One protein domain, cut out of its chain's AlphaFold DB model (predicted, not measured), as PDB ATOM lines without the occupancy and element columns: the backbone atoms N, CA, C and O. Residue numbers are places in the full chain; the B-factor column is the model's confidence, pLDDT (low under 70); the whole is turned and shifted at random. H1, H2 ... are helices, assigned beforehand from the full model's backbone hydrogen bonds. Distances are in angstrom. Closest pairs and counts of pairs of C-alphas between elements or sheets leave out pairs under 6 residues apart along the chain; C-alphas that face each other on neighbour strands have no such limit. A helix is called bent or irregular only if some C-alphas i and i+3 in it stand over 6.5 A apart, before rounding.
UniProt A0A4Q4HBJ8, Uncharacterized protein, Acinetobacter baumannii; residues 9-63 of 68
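AT A GLANCE: This is residues 9 to 63 of the 68 residues of an uncharacterized protein of Acinetobacter baumannii (UniProt A0A4Q4HBJ8). Look for a long, narrow helical hairpin: the bent helix H1 makes one side, and the straight helix H2 folds back beside it, running the opposite way. Residues 37 to 42 stick out at the turn, and the outline is a rod spanning 39 by 18 by 16 A. The printed part has 55 residues with two named helices, H1 then H2, and no named strand, so its class is all helix. It is loose, with a radius of gyration of the C-alphas of 12.7 A.

HOW THE PARTS SIT: Begin with H1, residues 12 to 38, assigned as one helix by its hydrogen bonds but bent: C-alphas 20 and 23 are 7.2 A apart. Its arms, H1a of residues 12 to 20 and H1b of residues 23 to 38, stand at a steep tilt of 43 degrees. H1b is irregular, with C-alphas 29 and 32 6.8 A apart, and has a kink of 34 degrees near residue 30. Next find H2, residues 45 to 62; with its residues 56 to 60 alone it touches H1a, closest at the C-alphas of Leu 19 and Ile 56, 6.4 A apart. These two run opposite ways at a shallow tilt of 16 degrees. H1b and H2 form a helical hairpin and only just touch, with 3 pairs of C-alphas within 8 A, by residues 32 to 36 of H1b and 45 to 48 of H2 alone; the closest C-alphas are those of Met 32 and Leu 48, 6.7 A apart. They run opposite ways at a shallow tilt of 34 degrees, only just short of steep. Every O i to N i+4 pair is within hydrogen-bond range in H1a and H2, and 10 of 12 in H1b.

IN THESE COORDINATES: Find C-alpha 12 at (240.715, 117.016, 325.177); from there H1a runs 11.6 A to C-alpha 20. H1b runs 20.1 A from C-alpha 23 to C-alpha 38 at (210.203, 103.304, 330.394). H2 runs 25.7 A from C-alpha 45 to C-alpha 62 at (236.031, 114.119, 315.939).

THE WHOLE: The two C-alphas farthest apart, those of Asp 9 and Asp 41, are 39.7 A apart. The printed part has no cut, and its one link, H1 to H2, is short. The mean pLDDT of the printed part is 96.0, and no printed residue is under 70.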
ATOM      1  N   ASP A   9     236.155 125.175 324.814       93.88
ATOM      2  CA  ASP A   9     237.019 125.545 325.942       93.88
ATOM      3  C   ASP A   9     237.380 124.344 326.827       93.88
ATOM      4  O   ASP A   9     238.290 124.416 327.652       93.88
ATOM      5  N   VAL A  10     236.674 123.219 326.664       93.38
ATOM      6  CA  VAL A  10     236.934 121.997 327.427       93.38
ATOM      7  C   VAL A  10     238.149 121.266 326.838       93.38
ATOM      8  O   VAL A  10     238.121 120.890 325.660       93.38
ATOM      9  N   PRO A  11     239.194 120.984 327.639       94.19
ATOM     10  CA  PRO A  11     240.379 120.274 327.172       94.19
ATOM     11  C   PRO A  11     240.077 118.852 326.684       94.19
ATOM     12  O   PRO A  11     239.229 118.143 327.233       94.19
ATOM     13  N   ASN A  12     240.858 118.375 325.713       91.94
ATOM     14  CA  ASN A  12     240.715 117.016 325.177       91.94
ATOM     15  C   ASN A  12     240.886 115.918 326.239       91.94
ATOM     16  O   ASN A  12     240.261 114.866 326.121       91.94
ATOM     17  N   ASP A  13     241.671 116.150 327.293       93.31
ATOM     18  CA  ASP A  13     241.814 115.192 328.397       93.31
ATOM     19  C   ASP A  13     240.504 114.991 329.170       93.31
ATOM     20  O   ASP A  13     240.161 113.864 329.542       93.31
ATOM     21  N   GLU A  14     239.739 116.065 329.368       95.00
ATOM     22  CA  GLU A  14     238.424 115.994 329.998       95.00
ATOM     23  C   GLU A  14     237.416 115.313 329.070       95.00
ATOM     24  O   GLU A  14     236.712 114.390 329.492       95.00
ATOM     25  N   LYS A  15     237.422 115.662 327.775       95.19
ATOM     26  CA  LYS A  15     236.609 114.970 326.760       95.19
ATOM     27  C   LYS A  15     236.929 113.476 326.709       95.19
ATOM     28  O   LYS A  15     236.012 112.656 326.668       95.19
ATOM     29  N   ARG A  16     238.207 113.092 326.804       95.62
ATOM     30  CA  ARG A  16     238.638 111.688 326.874       95.62
ATOM     31  C   ARG A  16     238.084 111.001 328.114       95.62
ATOM     32  O   ARG A  16     237.537 109.910 327.996       95.62
ATOM     33  N   LYS A  17     238.163 111.628 329.291       96.06
ATOM     34  CA  LYS A  17     237.589 111.063 330.526       96.06
ATOM     35  C   LYS A  17     236.082 110.823 330.395       96.06
ATOM     36  O   LYS A  17     235.599 109.767 330.805       96.06
ATOM     37  N   ILE A  18     235.357 111.765 329.790       95.94
ATOM     38  CA  ILE A  18     233.920 111.627 329.535       95.94
ATOM     39  C   ILE A  18     233.660 110.451 328.586       95.94
ATOM     40  O   ILE A  18     232.906 109.550 328.947       95.94
ATOM     41  N   LEU A  19     234.308 110.415 327.417       96.00
ATOM     42  CA  LEU A  19     234.056 109.409 326.374       96.00
ATOM     43  C   LEU A  19     234.517 107.996 326.740       96.00
ATOM     44  O   LEU A  19     233.910 107.025 326.298       96.00
ATOM     45  N   CYS A  20     235.601 107.871 327.504       95.75
ATOM     46  CA  CYS A  20     236.238 106.582 327.775       95.75
ATOM     47  C   CYS A  20     235.838 105.969 329.114       95.75
ATOM     48  O   CYS A  20     236.046 104.777 329.314       95.75
ATOM     49  N   LYS A  21     235.294 106.766 330.038       95.75
ATOM     50  CA  LYS A  21     234.987 106.295 331.389       95.75
ATOM     51  C   LYS A  21     233.605 106.727 331.840       95.75
ATOM     52  O   LYS A  21     232.711 105.899 331.970       95.75
ATOM     53  N   THR A  22     233.424 108.026 332.065       95.81
ATOM     54  CA  THR A  22     232.277 108.498 332.845       95.81
ATOM     55  C   THR A  22     230.957 108.318 332.101       95.81
ATOM     56  O   THR A  22     229.995 107.833 332.689       95.81
ATOM     57  N   TYR A  23     230.896 108.658 330.813       95.81
ATOM     58  CA  TYR A  23     229.658 108.501 330.058       95.81
ATOM     59  C   TYR A  23     229.293 107.027 329.802       95.81
ATOM     60  O   TYR A  23     228.151 106.679 330.096       95.81
ATOM     61  N   PRO A  24     230.215 106.134 329.372       96.44
ATOM     62  CA  PRO A  24     229.928 104.698 329.291       96.44
ATOM     63  C   PRO A  24     229.396 104.086 330.590       96.44
ATOM     64  O   PRO A  24     228.429 103.327 330.562       96.44
ATOM     65  N   GLU A  25     229.988 104.442 331.731       97.19
ATOM     66  CA  GLU A  25     229.573 103.932 333.038       97.19
ATOM     67  C   GLU A  25     228.155 104.390 333.409       97.19
ATOM     68  O   GLU A  25     227.306 103.575 333.775       97.19
ATOM     69  N   VAL A  26     227.863 105.687 333.259       96.44
ATOM     70  CA  VAL A  26     226.525 106.227 333.541       96.44
ATOM     71  C   VAL A  26     225.496 105.663 332.562       96.44
ATOM     72  O   VAL A  26     224.399 105.291 332.980       96.44
ATOM     73  N   TYR A  27     225.840 105.551 331.279       97.00
ATOM     74  CA  TYR A  27     224.936 105.015 330.270       97.00
ATOM     75  C   TYR A  27     224.536 103.578 330.573       97.00
ATOM     76  O   TYR A  27     223.345 103.277 330.629       97.00
ATOM     77  N   LYS A  28     225.515 102.714 330.856       97.19
ATOM     78  CA  LYS A  28     225.255 101.303 331.131       97.19
ATOM     79  C   LYS A  28     224.498 101.081 332.436       97.19
ATOM     80  O   LYS A  28     223.589 100.261 332.473       97.19
ATOM     81  N   ASN A  29     224.850 101.817 333.487       97.69
ATOM     82  CA  ASN A  29     224.315 101.555 334.823       97.69
ATOM     83  C   ASN A  29     223.021 102.324 335.133       97.69
ATOM     84  O   ASN A  29     222.301 101.933 336.045       97.69
ATOM     85  N   HIS A  30     222.718 103.403 334.402       96.81
ATOM     86  CA  HIS A  30     221.570 104.267 334.697       96.81
ATOM     87  C   HIS A  30     220.667 104.492 333.483       96.81
ATOM     88  O   HIS A  30     219.480 104.180 333.553       96.81
ATOM     89  N   TYR A  31     221.195 105.012 332.368       96.00
ATOM     90  CA  TYR A  31     220.337 105.389 331.234       96.00
ATOM     91  C   TYR A  31     219.715 104.181 330.542       96.00
ATOM     92  O   TYR A  31     218.502 104.142 330.363       96.00
ATOM     93  N   MET A  32     220.520 103.179 330.200       97.56
ATOM     94  CA  MET A  32     220.050 101.976 329.522       97.56
ATOM     95  C   MET A  32     218.961 101.230 330.312       97.56
ATOM     96  O   MET A  32     217.880 101.038 329.754       97.56
ATOM     97  N   PRO A  33     219.137 100.878 331.603       98.25
ATOM     98  CA  PRO A  33     218.072 100.213 332.356       98.25
ATOM     99  C   PRO A  33     216.825 101.093 332.527       98.25
ATOM    100  O   PRO A  33     215.708 100.576 332.514       98.25
ATOM    101  N   ALA A  34     216.982 102.416 332.651       98.12
ATOM    102  CA  ALA A  34     215.840 103.324 332.717       98.12
ATOM    103  C   ALA A  34     215.046 103.346 331.399       98.12
ATOM    104  O   ALA A  34     213.822 103.256 331.433       98.12
ATOM    105  N   LEU A  35     215.721 103.412 330.249       97.69
ATOM    106  CA  LEU A  35     215.077 103.425 328.931       97.69
ATOM    107  C   LEU A  35     214.367 102.103 328.628       97.69
ATOM    108  O   LEU A  35     213.229 102.129 328.167       97.69
ATOM    109  N   LEU A  36     214.987 100.969 328.968       97.94
ATOM    110  CA  LEU A  36     214.359  99.647 328.848       97.94
ATOM    111  C   LEU A  36     213.093  99.533 329.705       97.94
ATOM    112  O   LEU A  36     212.119  98.914 329.293       97.94
ATOM    113  N   LYS A  37     213.083 100.151 330.893       97.94
ATOM    114  CA  LYS A  37     211.911 100.152 331.775       97.94
ATOM    115  C   LYS A  37     210.805 101.092 331.293       97.94
ATOM    116  O   LYS A  37     209.631 100.771 331.455       97.94
ATOM    117  N   LEU A  38     211.165 102.269 330.784       98.06
ATOM    118  CA  LEU A  38     210.203 103.304 330.394       98.06
ATOM    119  C   LEU A  38     209.562 103.026 329.031       98.06
ATOM    120  O   LEU A  38     208.382 103.319 328.862       98.06
ATOM    121  N   SER A  39     210.318 102.450 328.093       96.44
ATOM    122  CA  SER A  39     209.867 102.218 326.715       96.44
ATOM    123  C   SER A  39     210.283 100.827 326.202       96.44
ATOM    124  O   SER A  39     211.019 100.738 325.213       96.44
ATOM    125  N   PRO A  40     209.822  99.735 326.844       94.19
ATOM    126  CA  PRO A  40     210.241  98.366 326.519       94.19
ATOM    127  C   PRO A  40     209.871  97.931 325.092       94.19
ATOM    128  O   PRO A  40     210.569  97.114 324.504       94.19
ATOM    129  N   ASP A  41     208.816  98.506 324.509       96.31
ATOM    130  CA  ASP A  41     208.390  98.203 323.133       96.31
ATOM    131  C   ASP A  41     209.194  98.976 322.072       96.31
ATOM    132  O   ASP A  41     209.080  98.714 320.876       96.31
ATOM    133  N   THR A  42     209.980  99.972 322.493       95.94
ATOM    134  CA  THR A  42     210.801 100.815 321.605       95.94
ATOM    135  C   THR A  42     212.270 100.420 321.650       95.94
ATOM    136  O   THR A  42     212.948 100.449 320.624       95.94
ATOM    137  N   TYR A  43     212.773 100.067 322.833       96.94
ATOM    138  CA  TYR A  43     214.192  99.838 323.055       96.94
ATOM    139  C   TYR A  43     214.485  98.402 323.475       96.94
ATOM    140  O   TYR A  43     213.883  97.878 324.406       96.94
ATOM    141  N   THR A  44     215.499  97.818 322.838       97.69
ATOM    142  CA  THR A  44     216.207  96.632 323.332       97.69
ATOM    143  C   THR A  44     217.625  97.015 323.743       97.69
ATOM    144  O   THR A  44     218.123  98.085 323.372       97.69
ATOM    145  N   GLU A  45     218.295  96.147 324.501       97.12
ATOM    146  CA  GLU A  45     219.693  96.365 324.880       97.12
ATOM    147  C   GLU A  45     220.581  96.509 323.634       97.12
ATOM    148  O   GLU A  45     221.416  97.409 323.572       97.12
ATOM    149  N   GLU A  46     220.347  95.709 322.590       97.69
ATOM    150  CA  GLU A  46     221.114  95.775 321.343       97.69
ATOM    151  C   GLU A  46     220.953  97.115 320.620       97.69
ATOM    152  O   GLU A  46     221.944  97.668 320.132       97.69
ATOM    153  N   ILE A  47     219.728  97.651 320.552       97.38
ATOM    154  CA  ILE A  47     219.463  98.960 319.935       97.38
ATOM    155  C   ILE A  47     220.200 100.048 320.718       97.38
ATOM    156  O   ILE A  47     220.956 100.827 320.138       97.38
ATOM    157  N   LEU A  48     220.051 100.052 322.044       98.06
ATOM    158  CA  LEU A  48     220.669 101.055 322.908       98.06
ATOM    159  C   LEU A  48     222.199 101.000 322.871       98.06
ATOM    160  O   LEU A  48     222.839 102.051 322.916       98.06
ATOM    161  N   LEU A  49     222.796  99.810 322.783       97.62
ATOM    162  CA  LEU A  49     224.244  99.651 322.650       97.62
ATOM    163  C   LEU A  49     224.746 100.117 321.281       97.62
ATOM    164  O   LEU A  49     225.777 100.789 321.213       97.62
ATOM    165  N   ARG A  50     224.025  99.800 320.198       97.81
ATOM    166  CA  ARG A  50     224.367 100.269 318.847       97.81
ATOM    167  C   ARG A  50     224.331 101.795 318.769       97.81
ATOM    168  O   ARG A  50     225.283 102.393 318.268       97.81
ATOM    169  N   ASP A  51     223.262 102.409 319.264       96.44
ATOM    170  CA  ASP A  51     223.085 103.863 319.229       96.44
ATOM    171  C   ASP A  51     224.150 104.563 320.077       96.44
ATOM    172  O   ASP A  51     224.772 105.538 319.644       96.44
ATOM    173  N   PHE A  52     224.433 104.017 321.263       96.56
ATOM    174  CA  PHE A  52     225.503 104.503 322.123       96.56
ATOM    175  C   PHE A  52     226.869 104.441 321.438       96.56
ATOM    176  O   PHE A  52     227.592 105.440 321.420       96.56
ATOM    177  N   GLU A  53     227.218 103.300 320.839       96.25
ATOM    178  CA  GLU A  53     228.500 103.135 320.157       96.25
ATOM    179  C   GLU A  53     228.631 104.096 318.972       96.25
ATOM    180  O   GLU A  53     229.691 104.692 318.792       96.25
ATOM    181  N   ALA A  54     227.557 104.333 318.212       96.75
ATOM    182  CA  ALA A  54     227.562 105.304 317.121       96.75
ATOM    183  C   ALA A  54     227.899 106.724 317.615       96.75
ATOM    184  O   ALA A  54     228.767 107.391 317.042       96.75
ATOM    185  N   VAL A  55     227.272 107.165 318.712       93.62
ATOM    186  CA  VAL A  55     227.524 108.484 319.319       93.62
ATOM    187  C   VAL A  55     228.948 108.579 319.869       93.62
ATOM    188  O   VAL A  55     229.655 109.555 319.614       93.62
ATOM    189  N   ILE A  56     229.401 107.564 320.604       95.00
ATOM    190  CA  ILE A  56     230.750 107.536 321.176       95.00
ATOM    191  C   ILE A  56     231.815 107.537 320.080       95.00
ATOM    192  O   ILE A  56     232.770 108.315 320.145       95.00
ATOM    193  N   SER A  57     231.652 106.695 319.061       95.12
ATOM    194  CA  SER A  57     232.575 106.604 317.933       95.12
ATOM    195  C   SER A  57     232.651 107.913 317.148       95.12
ATOM    196  O   SER A  57     233.744 108.300 316.726       95.12
ATOM    197  N   PHE A  58     231.532 108.627 316.979       94.44
ATOM    198  CA  PHE A  58     231.520 109.952 316.359       94.44
ATOM    199  C   PHE A  58     232.433 110.934 317.108       94.44
ATOM    200  O   PHE A  58     233.359 111.487 316.513       94.44
ATOM    201  N   TYR A  59     232.241 111.097 318.421       94.56
ATOM    202  CA  TYR A  59     233.044 112.037 319.208       94.56
ATOM    203  C   TYR A  59     234.512 111.614 319.334       94.56
ATOM    204  O   TYR A  59     235.403 112.458 319.246       94.56
ATOM    205  N   LYS A  60     234.792 110.312 319.491       94.62
ATOM    206  CA  LYS A  60     236.174 109.801 319.513       94.62
ATOM    207  C   LYS A  60     236.920 110.153 318.230       94.62
ATOM    208  O   LYS A  60     238.054 110.618 318.299       94.62
ATOM    209  N   LYS A  61     236.276 109.986 317.069       95.12
ATOM    210  CA  LYS A  61     236.848 110.369 315.771       95.12
ATOM    211  C   LYS A  61     237.018 111.881 315.651       95.12
ATOM    212  O   LYS A  61     238.092 112.322 315.256       95.12
ATOM    213  N   ALA A  62     236.003 112.658 316.029       93.06
ATOM    214  CA  ALA A  62     236.031 114.119 315.939       93.06
ATOM    215  C   ALA A  62     237.187 114.746 316.737       93.06
ATOM    216  O   ALA A  62     237.778 115.728 316.296       93.06
ATOM    217  N   PHE A  63     237.536 114.166 317.887       93.12
ATOM    218  CA  PHE A  63     238.583 114.687 318.770       93.12
ATOM    219  C   PHE A  63     239.892 113.889 318.730       93.12
ATOM    220  O   PHE A  63     240.794 114.175 319.514       93.12
TER     221      PHE A  63